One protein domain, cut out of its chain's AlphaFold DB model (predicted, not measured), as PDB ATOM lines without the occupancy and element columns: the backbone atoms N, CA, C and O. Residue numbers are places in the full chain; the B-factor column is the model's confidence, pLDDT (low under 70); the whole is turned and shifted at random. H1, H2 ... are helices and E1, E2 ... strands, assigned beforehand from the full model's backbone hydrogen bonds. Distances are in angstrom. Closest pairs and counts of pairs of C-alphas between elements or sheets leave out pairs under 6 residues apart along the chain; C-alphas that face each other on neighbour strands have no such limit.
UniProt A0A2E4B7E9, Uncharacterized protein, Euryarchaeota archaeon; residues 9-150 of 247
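This is residues 9 to 150 of the 247 residues of an uncharacterized protein of Euryarchaeota archaeon (UniProt A0A2E4B7E9). A twisted sheet of four parallel strands, in the order E1, E4, E2, E3, is covered on one face by H3 and H4, and H5 packs on these two helices, away from the sheet. H1 grazes the sheet near E1, and the short H2 grazes it near E3. The printed part has 142 residues with five named helices and four named strands, in the order E1 H1 E2 H2 E3 H3 E4 H4 H5; the class is mixed. It is compact, with a radius of gyration of the C-alphas of 14.1 A, and spans 35 by 34 by 26 A.

The strands are E1, residues 9 to 11, E4, 108 to 113, 16.9 A long, E2, 36 to 41, 16.3 A, and E3, 70 to 73. The helices are H3, 86 to 104, 26.6 A, H4, 118 to 127, H5, 138 to 148, 15.5 A, H1, 17 to 26, and H2, 62 to 65. C-alpha 9 is at (54.927, -34.263, -2.104) and C-alpha 148 at (50.593, -23.393, -18.033).

N 113 and O 10 of E4 and E1 are 3.0 A apart, N 39 and O 110 of E2 and E4 2.8 A, and N 71 and O 38 of E3 and E2 2.7 A, each within hydrogen-bond range. E2, H2, E3 form a strand-helix-strand unit, two parallel neighbours with a helix between; E1, H1, E2 and E3, H3, E4 are split ones, another strand between; the crossovers are right-handed. H3 and H4 are on the same face, two layers, at heights over the sheet of 10.0 A and 9.0 A. H4 touches H5 at a shallow tilt of 27 degrees, C-alphas 126 and 144 being closest at 4.5 A. In H1, H3, H4 and H5 every O i to N i+4 pair is within hydrogen-bond range; H2 is too short for one.

The C-alphas of Asp 56 and Asp 149, farthest apart, are 39.7 A apart. The printed part has no cut; the links E2 to H2 and E3 to H3 are long. Residues 9 to 15 and 115 have pLDDT under 70.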
ATOM      1  N   GLN A   9      55.314 -33.171  -1.222       64.94
ATOM      2  CA  GLN A   9      54.927 -34.263  -2.104       64.94
ATOM      3  C   GLN A   9      55.045 -35.617  -1.386       64.94
ATOM      4  O   GLN A   9      56.059 -35.915  -0.734       64.94
ATOM      5  N   GLY A  10      54.025 -36.466  -1.531       60.59
ATOM      6  CA  GLY A  10      54.030 -37.812  -0.964       60.59
ATOM      7  C   GLY A  10      52.961 -38.747  -1.521       60.59
ATOM      8  O   GLY A  10      52.040 -38.325  -2.221       60.59
ATOM      9  N   GLY A  11      53.123 -40.025  -1.178       62.69
ATOM     10  CA  GLY A  11      52.114 -41.067  -1.320       62.69
ATOM     11  C   GLY A  11      51.463 -41.360   0.038       62.69
ATOM     12  O   GLY A  11      52.174 -41.402   1.041       62.69
ATOM     13  N   VAL A  12      50.155 -41.618   0.093       56.88
ATOM     14  CA  VAL A  12      49.464 -42.082   1.319       56.88
ATOM     15  C   VAL A  12      49.311 -43.612   1.391       56.88
ATOM     16  O   VAL A  12      48.563 -44.137   2.216       56.88
ATOM     17  N   HIS A  13      50.054 -44.350   0.560       69.38
ATOM     18  CA  HIS A  13      50.193 -45.805   0.659       69.38
ATOM     19  C   HIS A  13      51.006 -46.211   1.898       69.38
ATOM     20  O   HIS A  13      51.892 -45.475   2.333       69.38
ATOM     21  N   THR A  14      50.756 -47.405   2.445       63.69
ATOM     22  CA  THR A  14      51.337 -47.908   3.711       63.69
ATOM     23  C   THR A  14      52.854 -47.745   3.827       63.69
ATOM     24  O   THR A  14      53.345 -47.419   4.902       63.69
ATOM     25  N   SER A  15      53.590 -47.897   2.726       68.62
ATOM     26  CA  SER A  15      55.049 -47.733   2.661       68.62
ATOM     27  C   SER A  15      55.539 -46.282   2.776       68.62
ATOM     28  O   SER A  15      56.693 -46.064   3.118       68.62
ATOM     29  N   CYS A  16      54.692 -45.290   2.489       72.25
ATOM     30  CA  CYS A  16      55.060 -43.869   2.407       72.25
ATOM     31  C   CYS A  16      54.343 -42.992   3.453       72.25
ATOM     32  O   CYS A  16      54.738 -41.847   3.671       72.25
ATOM     33  N   VAL A  17      53.323 -43.532   4.135       79.56
ATOM     34  CA  VAL A  17      52.543 -42.845   5.184       79.56
ATOM     35  C   VAL A  17      53.438 -42.288   6.290       79.56
ATOM     36  O   VAL A  17      53.236 -41.156   6.724       79.56
ATOM     37  N   THR A  18      54.423 -43.060   6.755       81.25
ATOM     38  CA  THR A  18      55.321 -42.643   7.843       81.25
ATOM     39  C   THR A  18      56.160 -41.430   7.450       81.25
ATOM     40  O   THR A  18      56.286 -40.490   8.232       81.25
ATOM     41  N   ASP A  19      56.692 -41.415   6.229       81.81
ATOM     42  CA  ASP A  19      57.509 -40.303   5.742       81.81
ATOM     43  C   ASP A  19      56.667 -39.058   5.489       81.81
ATOM     44  O   ASP A  19      57.081 -37.950   5.830       81.81
ATOM     45  N   LEU A  20      55.451 -39.228   4.961       84.50
ATOM     46  CA  LEU A  20      54.515 -38.122   4.824       84.50
ATOM     47  C   LEU A  20      54.152 -37.534   6.192       84.50
ATOM     48  O   LEU A  20      54.230 -36.321   6.355       84.50
ATOM     49  N   LYS A  21      53.846 -38.365   7.196       86.75
ATOM     50  CA  LYS A  21      53.585 -37.902   8.568       86.75
ATOM     51  C   LYS A  21      54.754 -37.099   9.135       86.75
ATOM     52  O   LYS A  21      54.528 -36.050   9.726       86.75
ATOM     53  N   LYS A  22      55.995 -37.549   8.923       85.31
ATOM     54  CA  LYS A  22      57.195 -36.808   9.347       85.31
ATOM     55  C   LYS A  22      57.297 -35.447   8.658       85.31
ATOM     56  O   LYS A  22      57.559 -34.459   9.333       85.31
ATOM     57  N   LYS A  23      57.060 -35.378   7.342       86.06
ATOM     58  CA  LYS A  23      57.077 -34.112   6.587       86.06
ATOM     59  C   LYS A  23      55.979 -33.151   7.049       86.06
ATOM     60  O   LYS A  23      56.257 -31.973   7.236       86.06
ATOM     61  N   LEU A  24      54.764 -33.660   7.268       89.12
ATOM     62  CA  LEU A  24      53.631 -32.888   7.792       89.12
ATOM     63  C   LEU A  24      53.915 -32.369   9.210       89.12
ATOM     64  O   LEU A  24      53.694 -31.197   9.497       89.12
ATOM     65  N   ALA A  25      54.474 -33.208  10.084       88.38
ATOM     66  CA  ALA A  25      54.864 -32.797  11.429       88.38
ATOM     67  C   ALA A  25      55.976 -31.734  11.406       88.38
ATOM     68  O   ALA A  25      55.888 -30.742  12.123       88.38
ATOM     69  N   ALA A  26      56.988 -31.899  10.547       87.50
ATOM     70  CA  ALA A  26      58.103 -30.959  10.424       87.50
ATOM     71  C   ALA A  26      57.669 -29.564   9.948       87.50
ATOM     72  O   ALA A  26      58.315 -28.578  10.294       87.50
ATOM     73  N   CYS A  27      56.580 -29.463   9.175       85.88
ATOM     74  CA  CYS A  27      56.027 -28.174   8.767       85.88
ATOM     75  C   CYS A  27      54.933 -27.639   9.703       85.88
ATOM     76  O   CYS A  27      54.435 -26.544   9.448       85.88
ATOM     77  N   GLY A  28      54.590 -28.361  10.779       89.19
ATOM     78  CA  GLY A  28      53.562 -27.961  11.743       89.19
ATOM     79  C   GLY A  28      52.129 -28.106  11.223       89.19
ATOM     80  O   GLY A  28      51.240 -27.405  11.694       89.19
ATOM     81  N   TYR A  29      51.894 -28.976  10.238       91.12
ATOM     82  CA  TYR A  29      50.572 -29.157   9.643       91.12
ATOM     83  C   TYR A  29      49.549 -29.719  10.638       91.12
ATOM     84  O   TYR A  29      49.812 -30.702  11.337       91.12
ATOM     85  N   THR A  30      48.329 -29.176  10.592       91.12
ATOM     86  CA  THR A  30      47.131 -29.805  11.163       91.12
ATOM     87  C   THR A  30      45.949 -29.689  10.185       91.12
ATOM     88  O   THR A  30      45.883 -28.728   9.413       91.12
ATOM     89  N   PRO A  31      44.982 -30.628  10.202       90.00
ATOM     90  CA  PRO A  31      43.886 -30.664   9.226       90.00
ATOM     91  C   PRO A  31      42.871 -29.520   9.352       90.00
ATOM     92  O   PRO A  31      41.993 -29.398   8.506       90.00
ATOM     93  N   LYS A  32      42.951 -28.692  10.400       91.38
ATOM     94  CA  LYS A  32      42.042 -27.553  10.628       91.38
ATOM     95  C   LYS A  32      42.748 -26.200  10.576       91.38
ATOM     96  O   LYS A  32      42.098 -25.174  10.747       91.38
ATOM     97  N   ASP A  33      44.060 -26.190  10.361       92.75
ATOM     98  CA  ASP A  33      44.825 -24.954  10.286       92.75
ATOM     99  C   ASP A  33      44.569 -24.261   8.930       92.75
ATOM    100  O   ASP A  33      44.864 -24.845   7.879       92.75
ATOM    101  N   PRO A  34      44.022 -23.029   8.922       92.19
ATOM    102  CA  PRO A  34      43.683 -22.315   7.694       92.19
ATOM    103  C   PRO A  34      44.908 -21.836   6.901       92.19
ATOM    104  O   PRO A  34      44.753 -21.424   5.748       92.19
ATOM    105  N   THR A  35      46.109 -21.884   7.488       92.62
ATOM    106  CA  THR A  35      47.368 -21.535   6.812       92.62
ATOM    107  C   THR A  35      47.818 -22.607   5.821       92.62
ATOM    108  O   THR A  35      48.668 -22.332   4.974       92.62
ATOM    109  N   PHE A  36      47.234 -23.808   5.879       93.38
ATOM    110  CA  PHE A  36      47.506 -24.898   4.949       93.38
ATOM    111  C   PHE A  36      46.342 -25.126   3.985       93.38
ATOM    112  O   PHE A  36      45.177 -24.882   4.295       93.38
ATOM    113  N   PHE A  37      46.676 -25.635   2.805       94.88
ATOM    114  CA  PHE A  37      45.734 -26.146   1.821       94.88
ATOM    115  C   PHE A  37      46.283 -27.460   1.273       94.88
ATOM    116  O   PHE A  37      47.400 -27.494   0.757       94.88
ATOM    117  N   VAL A  38      45.535 -28.550   1.411       93.94
ATOM    118  CA  VAL A  38      45.983 -29.874   0.967       93.94
ATOM    119  C   VAL A  38      45.203 -30.275  -0.272       93.94
ATOM    120  O   VAL A  38      43.985 -30.321  -0.235       93.94
ATOM    121  N   VAL A  39      45.893 -30.635  -1.348       94.56
ATOM    122  CA  VAL A  39      45.303 -31.310  -2.506       94.56
ATOM    123  C   VAL A  39      45.565 -32.802  -2.370       94.56
ATOM    124  O   VAL A  39      46.725 -33.229  -2.381       94.56
ATOM    125  N   LEU A  40      44.502 -33.592  -2.237       92.75
ATOM    126  CA  LEU A  40      44.588 -35.034  -2.042       92.75
ATOM    127  C   LEU A  40      43.918 -35.778  -3.202       92.75
ATOM    128  O   LEU A  40      42.693 -35.823  -3.310       92.75
ATOM    129  N   PHE A  41      44.727 -36.402  -4.053       92.06
ATOM    130  CA  PHE A  41      44.232 -37.212  -5.165       92.06
ATOM    131  C   PHE A  41      43.802 -38.608  -4.698       92.06
ATOM    132  O   PHE A  41      44.523 -39.236  -3.919       92.06
ATOM    133  N   CYS A  42      42.675 -39.104  -5.217       88.81
ATOM    134  CA  CYS A  42      42.122 -40.426  -4.902       88.81
ATOM    135  C   CYS A  42      42.988 -41.592  -5.416       88.81
ATOM    136  O   CYS A  42      44.016 -41.417  -6.085       88.81
ATOM    137  N   ASP A  43      42.607 -42.819  -5.082       84.06
ATOM    138  CA  ASP A  43      43.153 -44.023  -5.701       84.06
ATOM    139  C   ASP A  43      42.290 -44.516  -6.879       84.06
ATOM    140  O   ASP A  43      41.399 -43.824  -7.360       84.06
ATOM    141  N   TRP A  44      42.577 -45.721  -7.379       81.25
ATOM    142  CA  TRP A  44      41.823 -46.348  -8.476       81.25
ATOM    143  C   TRP A  44      40.380 -46.720  -8.115       81.25
ATOM    144  O   TRP A  44      39.605 -47.059  -9.005       81.25
ATOM    145  N   HIS A  45      40.039 -46.712  -6.830       82.94
ATOM    146  CA  HIS A  45      38.708 -47.017  -6.322       82.94
ATOM    147  C   HIS A  45      37.933 -45.749  -5.950       82.94
ATOM    148  O   HIS A  45      36.838 -45.862  -5.407       82.94
ATOM    149  N   GLU A  46      38.474 -44.568  -6.279       84.75
ATOM    150  CA  GLU A  46      37.920 -43.264  -5.903       84.75
ATOM    151  C   GLU A  46      37.868 -43.072  -4.376       84.75
ATOM    152  O   GLU A  46      36.959 -42.446  -3.835       84.75
ATOM    153  N   GLU A  47      38.860 -43.624  -3.669       85.56
ATOM    154  CA  GLU A  47      38.963 -43.553  -2.211       85.56
ATOM    155  C   GLU A  47      40.139 -42.676  -1.759       85.56
ATOM    156  O   GLU A  47      41.163 -42.540  -2.444       85.56
ATOM    157  N   TRP A  48      40.010 -42.105  -0.557       89.88
ATOM    158  CA  TRP A  48      41.026 -41.258   0.072       89.88
ATOM    159  C   TRP A  48      41.435 -41.777   1.453       89.88
ATOM    160  O   TRP A  48      40.602 -42.185   2.259       89.88
ATOM    161  N   ASN A  49      42.730 -41.702   1.763       88.19
ATOM    162  CA  ASN A  49      43.280 -42.105   3.056       88.19
ATOM    163  C   ASN A  49      43.563 -40.883   3.938       88.19
ATOM    164  O   ASN A  49      44.485 -40.109   3.668       88.19
ATOM    165  N   GLY A  50      42.799 -40.747   5.022       88.75
ATOM    166  CA  GLY A  50      42.921 -39.656   5.986       88.75
ATOM    167  C   GLY A  50      43.998 -39.862   7.060       88.75
ATOM    168  O   GLY A  50      44.432 -38.896   7.691       88.75
ATOM    169  N   VAL A  51      44.491 -41.092   7.257       89.25
ATOM    170  CA  VAL A  51      45.425 -41.443   8.349       89.25
ATOM    171  C   VAL A  51      46.697 -40.584   8.408       89.25
ATOM    172  O   VAL A  51      47.133 -40.247   9.516       89.25
ATOM    173  N   PRO A  52      47.350 -40.218   7.288       87.69
ATOM    174  CA  PRO A  52      48.538 -39.362   7.328       87.69
ATOM    175  C   PRO A  52      48.270 -37.964   7.878       87.69
ATOM    176  O   PRO A  52      49.182 -37.347   8.418       87.69
ATOM    177  N   PHE A  53      47.026 -37.504   7.786       90.19
ATOM    178  CA  PHE A  53      46.591 -36.172   8.192       90.19
ATOM    179  C   PHE A  53      45.994 -36.142   9.605       90.19
ATOM    180  O   PHE A  53      45.445 -35.124  10.014       90.19
ATOM    181  N   GLY A  54      46.102 -37.250  10.351       87.56
ATOM    182  CA  GLY A  54      45.577 -37.366  11.713       87.56
ATOM    183  C   GLY A  54      44.094 -37.733  11.791       87.56
ATOM    184  O   GLY A  54      43.507 -37.595  12.859       87.56
ATOM    185  N   LEU A  55      43.493 -38.197  10.691       90.12
ATOM    186  CA  LEU A  55      42.121 -38.713  10.670       90.12
ATOM    187  C   LEU A  55      42.105 -40.224  10.965       90.12
ATOM    188  O   LEU A  55      43.119 -40.912  10.828       90.12
ATOM    189  N   ASP A  56      40.958 -40.747  11.382       88.88
ATOM    190  CA  ASP A  56      40.778 -42.118  11.883       88.88
ATOM    191  C   ASP A  56      40.386 -43.144  10.805       88.88
ATOM    192  O   ASP A  56      40.270 -44.337  11.091       88.88
ATOM    193  N   PHE A  57      40.262 -42.719   9.546       86.31
ATOM    194  CA  PHE A  57      39.857 -43.572   8.431       86.31
ATOM    195  C   PHE A  57      40.963 -43.752   7.379       86.31
ATOM    196  O   PHE A  57      41.679 -42.822   6.998       86.31
ATOM    197  N   LYS A  58      41.093 -44.990   6.885       82.75
ATOM    198  CA  LYS A  58      42.047 -45.380   5.824       82.75
ATOM    199  C   LYS A  58      41.474 -45.285   4.413       82.75
ATOM    200  O   LYS A  58      42.240 -45.203   3.460       82.75
ATOM    201  N   SER A  59      40.156 -45.344   4.316       83.62
ATOM    202  CA  SER A  59      39.378 -45.225   3.097       83.62
ATOM    203  C   SER A  59      38.125 -44.452   3.477       83.62
ATOM    204  O   SER A  59      37.337 -44.909   4.307       83.62
ATOM    205  N   GLY A  60      38.041 -43.228   2.980       83.75
ATOM    206  CA  GLY A  60      36.934 -42.314   3.200       83.75
ATOM    207  C   GLY A  60      36.447 -41.749   1.878       83.75
ATOM    208  O   GLY A  60      37.107 -41.872   0.843       83.75
ATOM    209  N   LYS A  61      35.282 -41.118   1.939       88.31
ATOM    210  CA  LYS A  61      34.683 -40.354   0.848       88.31
ATOM    211  C   LYS A  61      35.014 -38.878   1.036       88.31
ATOM    212  O   LYS A  61      35.336 -38.441   2.136       88.31
ATOM    213  N   GLU A  62      34.840 -38.080  -0.010       88.56
ATOM    214  CA  GLU A  62      35.016 -36.622   0.046       88.56
ATOM    215  C   GLU A  62      34.262 -35.957   1.217       88.56
ATOM    216  O   GLU A  62      34.773 -35.038   1.858       88.56
ATOM    217  N   SER A  63      33.071 -36.459   1.569       90.44
ATOM    218  CA  SER A  63      32.278 -35.948   2.696       90.44
ATOM    219  C   SER A  63      33.010 -35.974   4.035       90.44
ATOM    220  O   SER A  63      32.753 -35.112   4.876       90.44
ATOM    221  N   ASP A  64      33.922 -36.925   4.219       90.69
ATOM    222  CA  ASP A  64      34.651 -37.136   5.471       90.69
ATOM    223  C   ASP A  64      35.716 -36.043   5.692       90.69
ATOM    224  O   ASP A  64      36.211 -35.859   6.803       90.69
ATOM    225  N   PHE A  65      36.017 -35.256   4.652       92.25
ATOM    226  CA  PHE A  65      37.000 -34.173   4.664       92.25
ATOM    227  C   PHE A  65      36.381 -32.770   4.764       92.25
ATOM    228  O   PHE A  65      37.120 -31.796   4.894       92.25
ATOM    229  N   LYS A  66      35.045 -32.631   4.773       89.19
ATOM    230  CA  LYS A  66      34.347 -31.324   4.736       89.19
ATOM    231  C   LYS A  66      34.764 -30.330   5.825       89.19
ATOM    232  O   LYS A  66      34.702 -29.126   5.609       89.19
ATOM    233  N   ALA A  67      35.156 -30.823   6.998       88.75
ATOM    234  CA  ALA A  67      35.585 -30.001   8.132       88.75
ATOM    235  C   ALA A  67      37.116 -29.831   8.213       88.75
ATOM    236  O   ALA A  67      37.649 -29.532   9.284       88.75
ATOM    237  N   THR A  68      37.823 -30.079   7.108       93.62
ATOM    238  CA  THR A  68      39.285 -30.016   7.018       93.62
ATOM    239  C   THR A  68      39.736 -29.035   5.936       93.62
ATOM    240  O   THR A  68      38.947 -28.578   5.116       93.62
ATOM    241  N   ASN A  69      41.028 -28.727   5.916       93.31
ATOM    242  CA  ASN A  69      41.695 -27.967   4.857       93.31
ATOM    243  C   ASN A  69      42.101 -28.835   3.644       93.31
ATOM    244  O   ASN A  69      42.950 -28.421   2.847       93.31
ATOM    245  N   ILE A  70      41.522 -30.034   3.516       94.56
ATOM    246  CA  ILE A  70      41.828 -31.007   2.468       94.56
ATOM    247  C   ILE A  70      40.799 -30.907   1.343       94.56
ATOM    248  O   ILE A  70      39.608 -31.133   1.532       94.56
ATOM    249  N   HIS A  71      41.298 -30.605   0.153       95.12
ATOM    250  CA  HIS A  71      40.589 -30.637  -1.110       95.12
ATOM    251  C   HIS A  71      40.795 -32.001  -1.780       95.12
ATOM    252  O   HIS A  71      41.889 -32.331  -2.255       95.12
ATOM    253  N   CYS A  72      39.741 -32.812  -1.779       94.56
ATOM    254  CA  CYS A  72      39.721 -34.120  -2.421       94.56
ATOM    255  C   CYS A  72      39.589 -33.973  -3.936       94.56
ATOM    256  O   CYS A  72      38.669 -33.328  -4.425       94.56
ATOM    257  N   VAL A  73      40.487 -34.615  -4.679       94.38
ATOM    258  CA  VAL A  73      40.479 -34.613  -6.146       94.38
ATOM    259  C   VAL A  73      40.218 -36.023  -6.647       94.38
ATOM    260  O   VAL A  73      41.023 -36.932  -6.406       94.38
ATOM    261  N   ASN A  74      39.096 -36.210  -7.344       92.50
ATOM    262  CA  ASN A  74      38.699 -37.506  -7.887       92.50
ATOM    263  C   ASN A  74      39.310 -37.738  -9.277       92.50
ATOM    264  O   ASN A  74      38.625 -37.708 -10.293       92.50
ATOM    265  N   VAL A  75      40.630 -37.914  -9.315       90.88
ATOM    266  CA  VAL A  75      41.373 -38.257 -10.531       90.88
ATOM    267  C   VAL A  75      42.498 -39.222 -10.174       90.88
ATOM    268  O   VAL A  75      43.346 -38.901  -9.337       90.88
ATOM    269  N   HIS A  76      42.527 -40.394 -10.814       87.75
ATOM    270  CA  HIS A  76      43.610 -41.380 -10.698       87.75
ATOM    271  C   HIS A  76      44.710 -41.141 -11.747       87.75
ATOM    272  O   HIS A  76      44.542 -40.321 -12.637       87.75
ATOM    273  N   ASP A  77      45.864 -41.815 -11.672       85.31
ATOM    274  CA  ASP A  77      46.890 -41.700 -12.727       85.31
ATOM    275  C   ASP A  77      46.397 -42.353 -14.038       85.31
ATOM    276  O   ASP A  77      45.690 -43.363 -13.970       85.31
ATOM    277  N   PRO A  78      46.772 -41.860 -15.231       87.31
ATOM    278  CA  PRO A  78      46.411 -42.528 -16.478       87.31
ATOM    279  C   PRO A  78      47.158 -43.864 -16.622       87.31
ATOM    280  O   PRO A  78      48.318 -44.000 -16.226       87.31
ATOM    281  N   THR A  79      46.514 -44.858 -17.234       84.94
ATOM    282  CA  THR A  79      47.089 -46.183 -17.545       84.94
ATOM    283  C   THR A  79      46.890 -46.547 -19.006       84.94
ATOM    284  O   THR A  79      46.045 -45.945 -19.658       84.94
ATOM    285  N   PRO A  80      47.569 -47.590 -19.524       82.62
ATOM    286  CA  PRO A  80      47.344 -48.069 -20.889       82.62
ATOM    287  C   PRO A  80      45.907 -48.519 -21.208       82.62
ATOM    288  O   PRO A  80      45.604 -48.758 -22.377       82.62
ATOM    289  N   LEU A  81      45.064 -48.707 -20.182       83.31
ATOM    290  CA  LEU A  81      43.655 -49.093 -20.306       83.31
ATOM    291  C   LEU A  81      42.685 -47.951 -19.964       83.31
ATOM    292  O   LEU A  81      41.535 -48.004 -20.375       83.31
ATOM    293  N   HIS A  82      43.139 -46.939 -19.223       85.00
ATOM    294  CA  HIS A  82      42.335 -45.787 -18.810       85.00
ATOM    295  C   HIS A  82      43.170 -44.527 -19.015       85.00
ATOM    296  O   HIS A  82      43.933 -44.124 -18.133       85.00
ATOM    297  N   HIS A  83      43.083 -43.955 -20.213       90.75
ATOM    298  CA  HIS A  83      43.669 -42.650 -20.498       90.75
ATOM    299  C   HIS A  83      42.884 -41.563 -19.764       90.75
ATOM    300  O   HIS A  83      41.694 -41.725 -19.507       90.75
ATOM    301  N   TRP A  84      43.537 -40.446 -19.457       92.94
ATOM    302  CA  TRP A  84      42.801 -39.231 -19.136       92.94
ATOM    303  C   TRP A  84      42.155 -38.702 -20.400       92.94
ATOM    304  O   TRP A  84      42.832 -38.453 -21.405       92.94
ATOM    305  N   MET A  85      40.849 -38.538 -20.318       94.25
ATOM    306  CA  MET A  85      40.044 -37.848 -21.296       94.25
ATOM    307  C   MET A  85      39.861 -36.400 -20.830       94.25
ATOM    308  O   MET A  85      40.537 -35.911 -19.919       94.25
ATOM    309  N   GLU A  86      38.957 -35.690 -21.493       95.69
ATOM    310  CA  GLU A  86      38.670 -34.293 -21.201       95.69
ATOM    311  C   GLU A  86      38.271 -34.066 -19.731       95.69
ATOM    312  O   GLU A  86      38.794 -33.158 -19.089       95.69
ATOM    313  N   ALA A  87      37.415 -34.925 -19.167       95.50
ATOM    314  CA  ALA A  87      36.904 -34.778 -17.803       95.50
ATOM    315  C   ALA A  87      38.004 -34.894 -16.733       95.50
ATOM    316  O   ALA A  87      38.052 -34.088 -15.797       95.50
ATOM    317  N   GLU A  88      38.919 -35.855 -16.878       95.38
ATOM    318  CA  GLU A  88      40.040 -36.018 -15.949       95.38
ATOM    319  C   GLU A  88      41.021 -34.848 -16.061       95.38
ATOM    320  O   GLU A  88      41.541 -34.370 -15.051       95.38
ATOM    321  N   LEU A  89      41.247 -34.346 -17.279       96.00
ATOM    322  CA  LEU A  89      42.123 -33.200 -17.494       96.00
ATOM    323  C   LEU A  89      41.535 -31.910 -16.899       96.00
ATOM    324  O   LEU A  89      42.265 -31.173 -16.235       96.00
ATOM    325  N   ILE A  90      40.226 -31.673 -17.056       97.44
ATOM    326  CA  ILE A  90      39.509 -30.567 -16.395       97.44
ATOM    327  C   ILE A  90      39.657 -30.678 -14.878       97.44
ATOM    328  O   ILE A  90      40.105 -29.727 -14.243       97.44
ATOM    329  N   THR A  91      39.368 -31.855 -14.317       96.94
ATOM    330  CA  THR A  91      39.464 -32.113 -12.871       96.94
ATOM    331  C   THR A  91      40.876 -31.838 -12.344       96.94
ATOM    332  O   THR A  91      41.050 -31.238 -11.282       96.94
ATOM    333  N   PHE A  92      41.909 -32.235 -13.093       96.69
ATOM    334  CA  PHE A  92      43.289 -31.918 -12.744       96.69
ATOM    335  C   PHE A  92      43.561 -30.406 -12.802       96.69
ATOM    336  O   PHE A  92      44.164 -29.872 -11.874       96.69
ATOM    337  N   TYR A  93      43.112 -29.701 -13.843       97.94
ATOM    338  CA  TYR A  93      43.297 -28.249 -13.962       97.94
ATOM    339  C   TYR A  93      42.585 -27.462 -12.870       97.94
ATOM    340  O   TYR A  93      43.177 -26.530 -12.329       97.94
ATOM    341  N   ASP A  94      41.383 -27.874 -12.484       98.12
ATOM    342  CA  ASP A  94      40.651 -27.253 -11.381       98.12
ATOM    343  C   ASP A  94      41.406 -27.416 -10.054       98.12
ATOM    344  O   ASP A  94      41.509 -26.470  -9.273       98.12
ATOM    345  N   ALA A  95      42.038 -28.573  -9.832       96.81
ATOM    346  CA  ALA A  95      42.901 -28.781  -8.673       96.81
ATOM    347  C   ALA A  95      44.154 -27.881  -8.693       96.81
ATOM    348  O   ALA A  95      44.581 -27.395  -7.640       96.81
ATOM    349  N   VAL A  96      44.751 -27.646  -9.870       96.81
ATOM    350  CA  VAL A  96      45.893 -26.725 -10.010       96.81
ATOM    351  C   VAL A  96      45.459 -25.278  -9.765       96.81
ATOM    352  O   VAL A  96      46.156 -24.559  -9.050       96.81
ATOM    353  N   ASP A  97      44.304 -24.855 -10.283       97.44
ATOM    354  CA  ASP A  97      43.760 -23.513 -10.050       97.44
ATOM    355  C   ASP A  97      43.447 -23.278  -8.567       97.44
ATOM    356  O   ASP A  97      43.893 -22.280  -7.999       97.44
ATOM    357  N   ALA A  98      42.800 -24.233  -7.892       96.50
ATOM    358  CA  ALA A  98      42.539 -24.142  -6.456       96.50
ATOM    359  C   ALA A  98      43.838 -24.013  -5.639       96.50
ATOM    360  O   ALA A  98      43.927 -23.220  -4.698       96.50
ATOM    361  N   ALA A  99      44.881 -24.756  -6.021       95.31
ATOM    362  CA  ALA A  99      46.195 -24.665  -5.397       95.31
ATOM    363  C   ALA A  99      46.908 -23.331  -5.691       95.31
ATOM    364  O   ALA A  99      47.534 -22.761  -4.793       95.31
ATOM    365  N   ARG A 100      46.801 -22.804  -6.919       95.06
ATOM    366  CA  ARG A 100      47.308 -21.473  -7.293       95.06
ATOM    367  C   ARG A 100      46.648 -20.392  -6.443       95.06
ATOM    368  O   ARG A 100      47.350 -19.541  -5.899       95.06
ATOM    369  N   ASP A 101      45.330 -20.445  -6.300       95.19
ATOM    370  CA  ASP A 101      44.560 -19.436  -5.575       95.19
ATOM    371  C   ASP A 101      44.841 -19.505  -4.068       95.19
ATOM    372  O   ASP A 101      45.055 -18.477  -3.424       95.19
ATOM    373  N   ALA A 102      44.973 -20.713  -3.508       93.56
ATOM    374  CA  ALA A 102      45.430 -20.903  -2.133       93.56
ATOM    375  C   ALA A 102      46.833 -20.314  -1.902       93.56
ATOM    376  O   ALA A 102      47.067 -19.641  -0.895       93.56
ATOM    377  N   ARG A 103      47.756 -20.516  -2.849       91.56
ATOM    378  CA  ARG A 103      49.097 -19.916  -2.820       91.56
ATOM    379  C   ARG A 103      49.045 -18.390  -2.897       91.56
ATOM    380  O   ARG A 103      49.756 -17.730  -2.144       91.56
ATOM    381  N   ALA A 104      48.221 -17.826  -3.778       91.56
ATOM    382  CA  ALA A 104      48.040 -16.378  -3.895       91.56
ATOM    383  C   ALA A 104      47.465 -15.767  -2.604       91.56
ATOM    384  O   ALA A 104      47.829 -14.655  -2.234       91.56
ATOM    385  N   ALA A 105      46.648 -16.530  -1.873       92.00
ATOM    386  CA  ALA A 105      46.144 -16.180  -0.547       92.00
ATOM    387  C   ALA A 105      47.164 -16.388   0.599       92.00
ATOM    388  O   ALA A 105      46.797 -16.284   1.768       92.00
ATOM    389  N   GLY A 106      48.428 -16.704   0.296       89.81
ATOM    390  CA  GLY A 106      49.494 -16.868   1.291       89.81
ATOM    391  C   GLY A 106      49.484 -18.207   2.037       89.81
ATOM    392  O   GLY A 106      50.158 -18.335   3.058       89.81
ATOM    393  N   LYS A 107      48.738 -19.212   1.560       91.12
ATOM    394  CA  LYS A 107      48.691 -20.538   2.194       91.12
ATOM    395  C   LYS A 107      49.857 -21.428   1.765       91.12
ATOM    396  O   LYS A 107      50.343 -21.370   0.633       91.12
ATOM    397  N   LYS A 108      50.246 -22.341   2.655       90.88
ATOM    398  CA  LYS A 108      51.153 -23.457   2.369       90.88
ATOM    399  C   LYS A 108      50.376 -24.571   1.667       90.88
ATOM    400  O   LYS A 108      49.467 -25.158   2.251       90.88
ATOM    401  N   VAL A 109      50.736 -24.868   0.422       92.00
ATOM    402  CA  VAL A 109      50.064 -25.887  -0.396       92.00
ATOM    403  C   VAL A 109      50.771 -27.229  -0.258       92.00
ATOM    404  O   VAL A 109      51.946 -27.333  -0.577       92.00
ATOM    405  N   ILE A 110      50.056 -28.273   0.140       91.25
ATOM    406  CA  ILE A 110      50.561 -29.648   0.229       91.25
ATOM    407  C   ILE A 110      49.865 -30.478  -0.851       91.25
ATOM    408  O   ILE A 110      48.645 -30.434  -0.955       91.25
ATOM    409  N   SER A 111      50.607 -31.241  -1.655       91.06
ATOM    410  CA  SER A 111      50.026 -32.046  -2.737       91.06
ATOM    411  C   SER A 111      50.384 -33.514  -2.575       91.06
ATOM    412  O   SER A 111      51.554 -33.890  -2.536       91.06
ATOM    413  N   VAL A 112      49.373 -34.371  -2.477       89.12
ATOM    414  CA  VAL A 112      49.569 -35.761  -2.071       89.12
ATOM    415  C   VAL A 112      48.745 -36.699  -2.943       89.12
ATOM    416  O   VAL A 112      47.586 -36.435  -3.245       89.12
ATOM    417  N   CYS A 113      49.345 -37.824  -3.331       85.00
ATOM    418  CA  CYS A 113      48.672 -38.892  -4.069       85.00
ATOM    419  C   CYS A 113      48.422 -40.107  -3.176       85.00
ATOM    420  O   CYS A 113      49.178 -40.365  -2.245       85.00
ATOM    421  N   MET A 114      47.437 -40.940  -3.516       72.56
ATOM    422  CA  MET A 114      47.286 -42.262  -2.890       72.56
ATOM    423  C   MET A 114      48.445 -43.211  -3.194       72.56
ATOM    424  O   MET A 114      49.053 -43.769  -2.279       72.56
ATOM    425  N   LYS A 115      48.796 -43.363  -4.473       68.75
ATOM    426  CA  LYS A 115      49.889 -44.231  -4.930       68.75
ATOM    427  C   LYS A 115      50.879 -43.415  -5.759       68.75
ATOM    428  O   LYS A 115      50.495 -42.787  -6.736       68.75
ATOM    429  N   GLY A 116      52.150 -43.443  -5.363       70.38
ATOM    430  CA  GLY A 116      53.236 -42.778  -6.085       70.38
ATOM    431  C   GLY A 116      53.256 -41.253  -5.944       70.38
ATOM    432  O   GLY A 116      52.743 -40.689  -4.981       70.38
ATOM    433  N   GLU A 117      53.911 -40.602  -6.903       78.50
ATOM    434  CA  GLU A 117      54.206 -39.165  -6.884       78.50
ATOM    435  C   GLU A 117      53.759 -38.415  -8.144       78.50
ATOM    436  O   GLU A 117      54.011 -37.225  -8.281       78.50
ATOM    437  N   HIS A 118      53.132 -39.097  -9.098       85.38
ATOM    438  CA  HIS A 118      52.961 -38.576 -10.451       85.38
ATOM    439  C   HIS A 118      52.051 -37.341 -10.523       85.38
ATOM    440  O   HIS A 118      52.519 -36.293 -10.964       85.38
ATOM    441  N   ARG A 119      50.803 -37.429 -10.041       89.62
ATOM    442  CA  ARG A 119      49.868 -36.284  -9.988       89.62
ATOM    443  C   ARG A 119      50.352 -35.141  -9.092       89.62
ATOM    444  O   ARG A 119      50.254 -33.982  -9.483       89.62
ATOM    445  N   SER A 120      50.929 -35.446  -7.928       89.94
ATOM    446  CA  SER A 120      51.436 -34.425  -7.006       89.94
ATOM    447  C   SER A 120      52.652 -33.695  -7.571       89.94
ATOM    448  O   SER A 120      52.712 -32.470  -7.487       89.94
ATOM    449  N   LYS A 121      53.564 -34.403  -8.257       89.81
ATOM    450  CA  LYS A 121      54.624 -33.770  -9.059       89.81
ATOM    451  C   LYS A 121      54.071 -32.962 -10.216       89.81
ATOM    452  O   LYS A 121      54.602 -31.899 -10.503       89.81
ATOM    453  N   ALA A 122      53.030 -33.444 -10.893       92.69
ATOM    454  CA  ALA A 122      52.433 -32.723 -12.013       92.69
ATOM    455  C   ALA A 122      51.868 -31.377 -11.553       92.69
ATOM    456  O   ALA A 122      52.177 -30.353 -12.153       92.69
ATOM    457  N   LEU A 123      51.117 -31.375 -10.448       94.50
ATOM    458  CA  LEU A 123      50.588 -30.162  -9.831       94.50
ATOM    459  C   LEU A 123      51.724 -29.235  -9.382       94.50
ATOM    460  O   LEU A 123      51.716 -28.051  -9.711       94.50
ATOM    461  N   GLN A 124      52.734 -29.772  -8.691       92.19
ATOM    462  CA  GLN A 124      53.900 -28.996  -8.267       92.19
ATOM    463  C   GLN A 124      54.621 -28.353  -9.455       92.19
ATOM    464  O   GLN A 124      54.918 -27.165  -9.425       92.19
ATOM    465  N   HIS A 125      54.871 -29.122 -10.511       92.69
ATOM    466  CA  HIS A 125      55.547 -28.654 -11.713       92.69
ATOM    467  C   HIS A 125      54.701 -27.643 -12.498       92.69
ATOM    468  O   HIS A 125      55.257 -26.729 -13.103       92.69
ATOM    469  N   ALA A 126      53.370 -27.767 -12.493       94.56
ATOM    470  CA  ALA A 126      52.474 -26.778 -13.090       94.56
ATOM    471  C   ALA A 126      52.596 -25.413 -12.386       94.56
ATOM    472  O   ALA A 126      52.720 -24.394 -13.059       94.56
ATOM    473  N   LEU A 127      52.644 -25.406 -11.047       92.56
ATOM    474  CA  LEU A 127      52.745 -24.190 -10.226       92.56
ATOM    475  C   LEU A 127      54.165 -23.609 -10.116       92.56
ATOM    476  O   LEU A 127      54.324 -22.406  -9.898       92.56
ATOM    477  N   ASP A 128      55.186 -24.461 -10.187       90.06
ATOM    478  CA  ASP A 128      56.601 -24.101 -10.094       90.06
ATOM    479  C   ASP A 128      57.445 -25.016 -11.008       90.06
ATOM    480  O   ASP A 128      57.885 -26.101 -10.588       90.06
ATOM    481  N   PRO A 129      57.642 -24.619 -12.282       87.81
ATOM    482  CA  PRO A 129      58.278 -25.443 -13.302       87.81
ATOM    483  C   PRO A 129      59.800 -25.524 -13.116       87.81
ATOM    484  O   PRO A 129      60.571 -24.937 -13.868       87.81
ATOM    485  N   GLN A 130      60.235 -26.311 -12.133       85.88
ATOM    486  CA  GLN A 130      61.643 -26.644 -11.897       85.88
ATOM    487  C   GLN A 130      61.974 -28.057 -12.402       85.88
ATOM    488  O   GLN A 130      61.119 -28.949 -12.306       85.88
ATOM    489  N   PRO A 131      63.220 -28.321 -12.846       83.69
ATOM    490  CA  PRO A 131      63.666 -29.667 -13.218       83.69
ATOM    491  C   PRO A 131      63.480 -30.704 -12.101       83.69
ATOM    492  O   PRO A 131      63.108 -31.843 -12.369       83.69
ATOM    493  N   ALA A 132      63.666 -30.304 -10.838       84.00
ATOM    494  CA  ALA A 132      63.480 -31.175  -9.675       84.00
ATOM    495  C   ALA A 132      62.026 -31.655  -9.493       84.00
ATOM    496  O   ALA A 132      61.786 -32.705  -8.897       84.00
ATOM    497  N   HIS A 133      61.058 -30.896 -10.012       84.06
ATOM    498  CA  HIS A 133      59.629 -31.184  -9.887       84.06
ATOM    499  C   HIS A 133      59.079 -31.963 -11.085       84.06
ATOM    500  O   HIS A 133      57.918 -32.363 -11.069       84.06
ATOM    501  N   LEU A 134      59.887 -32.194 -12.126       85.50
ATOM    502  CA  LEU A 134      59.425 -32.805 -13.367       85.50
ATOM    503  C   LEU A 134      58.875 -34.229 -13.114       85.50
ATOM    504  O   LEU A 134      59.604 -35.104 -12.627       85.50
ATOM    505  N   PRO A 135      57.600 -34.507 -13.452       86.19
ATOM    506  CA  PRO A 135      57.045 -35.852 -13.352       86.19
ATOM    507  C   PRO A 135      57.771 -36.810 -14.297       86.19
ATOM    508  O   PRO A 135      58.024 -36.470 -15.444       86.19
ATOM    509  N   LYS A 136      58.035 -38.055 -13.883       84.81
ATOM    510  CA  LYS A 136      58.626 -39.060 -14.796       84.81
ATOM    511  C   LYS A 136      57.674 -39.510 -15.915       84.81
ATOM    512  O   LYS A 136      58.127 -39.981 -16.948       84.81
ATOM    513  N   CYS A 137      56.364 -39.409 -15.692       85.38
ATOM    514  CA  CYS A 137      55.348 -39.821 -16.657       85.38
ATOM    515  C   CYS A 137      55.122 -38.706 -17.687       85.38
ATOM    516  O   CYS A 137      54.738 -37.603 -17.302       85.38
ATOM    517  N   VAL A 138      55.311 -39.005 -18.977       88.31
ATOM    518  CA  VAL A 138      55.156 -38.041 -20.085       88.31
ATOM    519  C   VAL A 138      53.754 -37.428 -20.106       88.31
ATOM    520  O   VAL A 138      53.617 -36.218 -20.243       88.31
ATOM    521  N   SER A 139      52.710 -38.221 -19.853       90.50
ATOM    522  CA  SER A 139      51.325 -37.736 -19.761       90.50
ATOM    523  C   SER A 139      51.137 -36.685 -18.667       90.50
ATOM    524  O   SER A 139      50.436 -35.700 -18.861       90.50
ATOM    525  N   MET A 140      51.798 -36.862 -17.522       92.88
ATOM    526  CA  MET A 140      51.753 -35.895 -16.423       92.88
ATOM    527  C   MET A 140      52.574 -34.641 -16.717       92.88
ATOM    528  O   MET A 140      52.187 -33.549 -16.309       92.88
ATOM    529  N   GLN A 141      53.688 -34.777 -17.445       93.44
ATOM    530  CA  GLN A 141      54.432 -33.621 -17.953       93.44
ATOM    531  C   GLN A 141      53.571 -32.807 -18.927       93.44
ATOM    532  O   GLN A 141      53.510 -31.585 -18.806       93.44
ATOM    533  N   ALA A 142      52.876 -33.482 -19.849       94.25
ATOM    534  CA  ALA A 142      51.972 -32.861 -20.809       94.25
ATOM    535  C   ALA A 142      50.800 -32.162 -20.110       94.25
ATOM    536  O   ALA A 142      50.551 -30.998 -20.401       94.25
ATOM    537  N   ALA A 143      50.150 -32.808 -19.133       95.75
ATOM    538  CA  ALA A 143      49.093 -32.185 -18.337       95.75
ATOM    539  C   ALA A 143      49.588 -30.908 -17.636       95.75
ATOM    540  O   ALA A 143      48.990 -29.845 -17.792       95.75
ATOM    541  N   ALA A 144      50.723 -30.976 -16.932       95.50
ATOM    542  CA  ALA A 144      51.304 -29.816 -16.255       95.50
ATOM    543  C   ALA A 144      51.667 -28.679 -17.228       95.50
ATOM    544  O   ALA A 144      51.458 -27.508 -16.917       95.50
ATOM    545  N   LYS A 145      52.193 -29.015 -18.414       96.44
ATOM    546  CA  LYS A 145      52.479 -28.041 -19.474       96.44
ATOM    547  C   LYS A 145      51.198 -27.421 -20.030       96.44
ATOM    548  O   LYS A 145      51.135 -26.203 -20.114       96.44
ATOM    549  N   GLY A 146      50.183 -28.227 -20.332       97.12
ATOM    550  CA  GLY A 146      48.916 -27.740 -20.872       97.12
ATOM    551  C   GLY A 146      48.209 -26.766 -19.932       97.12
ATOM    552  O   GLY A 146      47.689 -25.760 -20.396       97.12
ATOM    553  N   TRP A 147      48.280 -26.967 -18.606       97.81
ATOM    554  CA  TRP A 147      47.746 -25.974 -17.663       97.81
ATOM    555  C   TRP A 147      48.447 -24.617 -17.808       97.81
ATOM    556  O   TRP A 147      47.780 -23.590 -17.926       97.81
ATOM    557  N   ARG A 148      49.789 -24.617 -17.856       95.69
ATOM    558  CA  ARG A 148      50.593 -23.393 -18.033       95.69
ATOM    559  C   ARG A 148      50.346 -22.722 -19.383       95.69
ATOM    560  O   ARG A 148      50.402 -21.501 -19.465       95.69
ATOM    561  N   ASP A 149      50.020 -23.505 -20.404       96.19
ATOM    562  CA  ASP A 149      49.654 -23.031 -21.737       96.19
ATOM    563  C   ASP A 149      48.153 -22.680 -21.823       96.19
ATOM    564  O   ASP A 149      47.482 -22.985 -22.806       96.19
ATOM    565  N   ASN A 150      47.625 -22.013 -20.790       95.56
ATOM    566  CA  ASN A 150      46.231 -21.568 -20.676       95.56
ATOM    567  C   ASN A 150      45.193 -22.700 -20.707       95.56
ATOM    568  O   ASN A 150      44.192 -22.603 -21.419       95.56
TER     569      ASN A 150